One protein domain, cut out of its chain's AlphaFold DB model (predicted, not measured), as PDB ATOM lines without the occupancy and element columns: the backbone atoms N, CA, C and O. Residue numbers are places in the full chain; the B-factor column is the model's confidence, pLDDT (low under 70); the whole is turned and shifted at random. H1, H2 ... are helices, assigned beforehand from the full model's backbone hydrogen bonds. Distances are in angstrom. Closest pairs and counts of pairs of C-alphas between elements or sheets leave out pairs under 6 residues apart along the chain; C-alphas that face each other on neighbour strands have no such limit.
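AT A GLANCE: This is residues 60 to 99 of the 99 residues of the protein "Hypothetical protein" of Rotaria socialis (UniProt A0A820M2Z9). One long helix, H2, runs along a rod, and the chain folds back at both of its ends, so that two short helices, H1 and H3, lie along one side of H2. The 40 printed residues hold three named helices in the order H1, H2, H3 and no named strand, an all-helix domain. It is only just compact, close to loose, with a radius of gyration of the C-alphas of 10.8 A and spans of 31 by 15 by 11 A.

HOW THE PARTS SIT: H1, residues 60 to 63, touches H2, residues 71 to 84; their closest C-alphas, Leu 63 and Val 77, are 6.6 A apart. H3, residues 93 to 97, is close to H2 but not clearly touching, with closest C-alphas Ser 82 and Phe 96 at 7.2 A. H1 and H3 are apart. Every O i to N i+4 pair is within hydrogen-bond range in H2 and H3; H1 is too short for one.

IN THESE COORDINATES: C-alpha 60 of H1 is at (84.764, 52.432, 113.247). H2 measures 20.3 A. H3 ends at C-alpha 97, (93.817, 60.758, 104.807).

THE WHOLE: The C-alphas of Glu 68 and Asp 88, 32.3 A apart, are the farthest. Both links are short, the printed part has no cut, and residue 99 is under 70 in pLDDT.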
ATOM      1  N   PHE A  60      84.546  53.449 112.217       84.12
ATOM      2  CA  PHE A  60      84.764  52.432 113.247       84.12
ATOM      3  C   PHE A  60      85.379  51.154 112.669       84.12
ATOM      4  O   PHE A  60      86.193  50.512 113.335       84.12
ATOM      5  N   ALA A  61      85.061  50.828 111.411       82.50
ATOM      6  CA  ALA A  61      85.664  49.702 110.704       82.50
ATOM      7  C   ALA A  61      87.158  49.943 110.431       82.50
ATOM      8  O   ALA A  61      87.963  49.033 110.617       82.50
ATOM      9  N   ILE A  62      87.536  51.179 110.085       81.75
ATOM     10  CA  ILE A  62      88.937  51.593 109.872       81.75
ATOM     11  C   ILE A  62      89.723  51.556 111.185       81.75
ATOM     12  O   ILE A  62      90.875  51.133 111.232       81.75
ATOM     13  N   LEU A  63      89.080  51.974 112.277       82.75
ATOM     14  CA  LEU A  63      89.655  51.912 113.618       82.75
ATOM     15  C   LEU A  63      89.663  50.484 114.194       82.75
ATOM     16  O   LEU A  63      90.317  50.276 115.208       82.75
ATOM     17  N   ALA A  64      88.976  49.513 113.578       80.69
ATOM     18  CA  ALA A  64      88.749  48.164 114.112       80.69
ATOM     19  C   ALA A  64      88.195  48.168 115.555       80.69
ATOM     20  O   ALA A  64      88.578  47.349 116.392       80.69
ATOM     21  N   VAL A  65      87.307  49.122 115.853       85.44
ATOM     22  CA  VAL A  65      86.732  49.357 117.184       85.44
ATOM     23  C   VAL A  65      85.208  49.262 117.105       85.44
ATOM     24  O   VAL A  65      84.607  49.640 116.103       85.44
ATOM     25  N   ASP A  66      84.574  48.752 118.162       85.50
ATOM     26  CA  ASP A  66      83.113  48.703 118.262       85.50
ATOM     27  C   ASP A  66      82.508  50.121 118.327       85.50
ATOM     28  O   ASP A  66      83.094  51.040 118.904       85.50
ATOM     29  N   LYS A  67      81.308  50.305 117.767       81.50
ATOM     30  CA  LYS A  67      80.588  51.590 117.773       81.50
ATOM     31  C   LYS A  67      80.244  52.058 119.194       81.50
ATOM     32  O   LYS A  67      80.076  53.254 119.413       81.50
ATOM     33  N   GLU A  68      80.173  51.138 120.156       85.25
ATOM     34  CA  GLU A  68      79.875  51.402 121.568       85.25
ATOM     35  C   GLU A  68      81.130  51.585 122.445       85.25
ATOM     36  O   GLU A  68      81.027  51.748 123.663       85.25
ATOM     37  N   ALA A  69      82.332  51.573 121.857       85.56
ATOM     38  CA  ALA A  69      83.574  51.666 122.615       85.56
ATOM     39  C   ALA A  69      83.756  53.027 123.324       85.56
ATOM     40  O   ALA A  69      83.356  54.081 122.814       85.56
ATOM     41  N   PRO A  70      84.427  53.054 124.492       89.75
ATOM     42  CA  PRO A  70      84.680  54.294 125.209       89.75
ATOM     43  C   PRO A  70      85.661  55.194 124.442       89.75
ATOM     44  O   PRO A  70      86.641  54.745 123.850       89.75
ATOM     45  N   ILE A  71      85.465  56.510 124.541       87.00
ATOM     46  CA  ILE A  71      86.265  57.540 123.845       87.00
ATOM     47  C   ILE A  71      87.777  57.397 124.113       87.00
ATOM     48  O   ILE A  71      88.610  57.705 123.257       87.00
ATOM     49  N   SER A  72      88.152  56.911 125.301       87.69
ATOM     50  CA  SER A  72      89.545  56.637 125.666       87.69
ATOM     51  C   SER A  72      90.202  55.574 124.783       87.69
ATOM     52  O   SER A  72      91.390  55.682 124.481       87.69
ATOM     53  N   GLU A  73      89.441  54.566 124.363       87.88
ATOM     54  CA  GLU A  73      89.913  53.475 123.514       87.88
ATOM     55  C   GLU A  73      90.048  53.925 122.060       87.88
ATOM     56  O   GLU A  73      91.113  53.747 121.468       87.88
ATOM     57  N   ILE A  74      89.047  54.644 121.545       87.75
ATOM     58  CA  ILE A  74      89.085  55.263 120.210       87.75
ATOM     59  C   ILE A  74      90.327  56.149 120.071       87.75
ATOM     60  O   ILE A  74      91.081  56.036 119.105       87.75
ATOM     61  N   LYS A  75      90.600  56.998 121.071       88.62
ATOM     62  CA  LYS A  75      91.759  57.900 121.065       88.62
ATOM     63  C   LYS A  75      93.091  57.147 121.063       88.62
ATOM     64  O   LYS A  75      94.032  57.589 120.399       88.62
ATOM     65  N   ARG A  76      93.180  56.033 121.797       89.50
ATOM     66  CA  ARG A  76      94.382  55.190 121.851       89.50
ATOM     67  C   ARG A  76      94.664  54.566 120.485       89.50
ATOM     68  O   ARG A  76      95.752  54.773 119.955       89.50
ATOM     69  N   VAL A  77      93.673  53.898 119.896       87.38
ATOM     70  CA  VAL A  77      93.812  53.201 118.606       87.38
ATOM     71  C   VAL A  77      94.090  54.186 117.471       87.38
ATOM     72  O   VAL A  77      95.008  53.997 116.681       87.38
ATOM     73  N   CYS A  78      93.395  55.324 117.467       84.75
ATOM     74  CA  CYS A  78      93.667  56.449 116.576       84.75
ATOM     75  C   CYS A  78      95.143  56.889 116.647       84.75
ATOM     76  O   CYS A  78      95.795  57.078 115.617       84.75
ATOM     77  N   HIS A  79      95.698  57.048 117.848       87.44
ATOM     78  CA  HIS A  79      97.088  57.464 118.020       87.44
ATOM     79  C   HIS A  79      98.094  56.398 117.559       87.44
ATOM     80  O   HIS A  79      99.139  56.744 117.008       87.44
ATOM     81  N   GLU A  80      97.786  55.121 117.768       88.50
ATOM     82  CA  GLU A  80      98.605  53.993 117.317       88.50
ATOM     83  C   GLU A  80      98.608  53.880 115.787       88.50
ATOM     84  O   GLU A  80      99.684  53.880 115.190       88.50
ATOM     85  N   LEU A  81      97.437  53.925 115.143       84.94
ATOM     86  CA  LEU A  81      97.308  53.884 113.682       84.94
ATOM     87  C   LEU A  81      98.049  55.036 112.997       84.94
ATOM     88  O   LEU A  81      98.758  54.820 112.021       84.94
ATOM     89  N   SER A  82      97.992  56.252 113.551       83.69
ATOM     90  CA  SER A  82      98.752  57.384 112.999       83.69
ATOM     91  C   SER A  82     100.268  57.217 113.095       83.69
ATOM     92  O   SER A  82     100.983  57.835 112.316       83.69
ATOM     93  N   LYS A  83     100.786  56.428 114.046       84.00
ATOM     94  CA  LYS A  83     102.230  56.148 114.138       84.00
ATOM     95  C   LYS A  83     102.688  55.112 113.122       84.00
ATOM     96  O   LYS A  83     103.868  55.140 112.767       84.00
ATOM     97  N   ILE A  84     101.790  54.200 112.748       83.75
ATOM     98  CA  ILE A  84     102.032  53.108 111.802       83.75
ATOM     99  C   ILE A  84     101.915  53.652 110.377       83.75
ATOM    100  O   ILE A  84     102.877  53.575 109.621       83.75
ATOM    101  N   ASN A  85     100.806  54.323 110.064       79.88
ATOM    102  CA  ASN A  85     100.501  54.826 108.722       79.88
ATOM    103  C   ASN A  85     101.074  56.231 108.462       79.88
ATOM    104  O   ASN A  85     100.601  56.948 107.588       79.88
ATOM    105  N   HIS A  86     102.073  56.673 109.235       78.62
ATOM    106  CA  HIS A  86     102.655  57.996 109.026       78.62
ATOM    107  C   HIS A  86     103.424  58.037 107.691       78.62
ATOM    108  O   HIS A  86     104.305  57.190 107.495       78.62
ATOM    109  N   PRO A  87     103.198  59.034 106.816       81.38
ATOM    110  CA  PRO A  87     103.869  59.114 105.514       81.38
ATOM    111  C   PRO A  87     105.399  59.185 105.648       81.38
ATOM    112  O   PRO A  87     106.120  58.489 104.938       81.38
ATOM    113  N   ASP A  88     105.913  59.908 106.652       84.25
ATOM    114  CA  ASP A  88     107.363  59.979 106.925       84.25
ATOM    115  C   ASP A  88     108.003  58.637 107.333       84.25
ATOM    116  O   ASP A  88     109.226  58.523 107.378       84.25
ATOM    117  N   ARG A  89     107.200  57.620 107.670       79.06
ATOM    118  CA  ARG A  89     107.662  56.276 108.056       79.06
ATOM    119  C   ARG A  89     107.385  55.224 106.980       79.06
ATOM    120  O   ARG A  89     107.554  54.038 107.250       79.06
ATOM    121  N   GLY A  90     107.001  55.655 105.776       73.75
ATOM    122  CA  GLY A  90     106.700  54.774 104.646       73.75
ATOM    123  C   GLY A  90     105.256  54.270 104.604       73.75
ATOM    124  O   GLY A  90     104.995  53.293 103.909       73.75
ATOM    125  N   GLY A  91     104.337  54.902 105.343       75.19
ATOM    126  CA  GLY A  91     102.900  54.665 105.201       75.19
ATOM    127  C   GLY A  91     102.338  55.300 103.927       75.19
ATOM    128  O   GLY A  91     102.871  56.296 103.434       75.19
ATOM    129  N   ASP A  92     101.258  54.724 103.401       77.81
ATOM    130  CA  ASP A  92     100.561  55.261 102.234       77.81
ATOM    131  C   ASP A  92      99.824  56.572 102.596       77.81
ATOM    132  O   ASP A  92      99.029  56.595 103.544       77.81
ATOM    133  N   PRO A  93     100.088  57.693 101.895       75.38
ATOM    134  CA  PRO A  93      99.481  58.982 102.219       75.38
ATOM    135  C   PRO A  93      97.964  58.998 102.014       75.38
ATOM    136  O   PRO A  93      97.280  59.754 102.704       75.38
ATOM    137  N   GLU A  94      97.425  58.182 101.105       75.69
ATOM    138  CA  GLU A  94      95.979  58.112 100.885       75.69
ATOM    139  C   GLU A  94      95.281  57.400 102.046       75.69
ATOM    140  O   GLU A  94      94.255  57.877 102.530       75.69
ATOM    141  N   GLU A  95      95.865  56.321 102.566       73.44
ATOM    142  CA  GLU A  95      95.346  55.609 103.737       73.44
ATOM    143  C   GLU A  95      95.354  56.468 105.015       73.44
ATOM    144  O   GLU A  95      94.427  56.393 105.823       73.44
ATOM    145  N   PHE A  96      96.345  57.349 105.190       73.31
ATOM    146  CA  PHE A  96      96.370  58.290 106.317       73.31
ATOM    147  C   PHE A  96      95.254  59.346 106.242       73.31
ATOM    148  O   PHE A  96      94.744  59.779 107.278       73.31
ATOM    149  N   LEU A  97      94.879  59.771 105.032       75.12
ATOM    150  CA  LEU A  97      93.817  60.758 104.807       75.12
ATOM    151  C   LEU A  97      92.409  60.171 104.979       75.12
ATOM    152  O   LEU A  97      91.470  60.927 105.212       75.12
ATOM    153  N   LYS A  98      92.263  58.844 104.900       72.44
ATOM    154  CA  LYS A  98      91.008  58.107 105.130       72.44
ATOM    155  C   LYS A  98      90.700  57.877 106.621       72.44
ATOM    156  O   LYS A  98      90.000  56.928 106.948       72.44
ATOM    157  N   LYS A  99      91.245  58.673 107.536       62.06
ATOM    158  CA  LYS A  99      91.003  58.547 108.979       62.06
ATOM    159  C   LYS A  99      90.114  59.668 109.512       62.06
ATOM    160  O   LYS A  99      90.243  60.808 109.019       62.06
TER     161      LYS A  99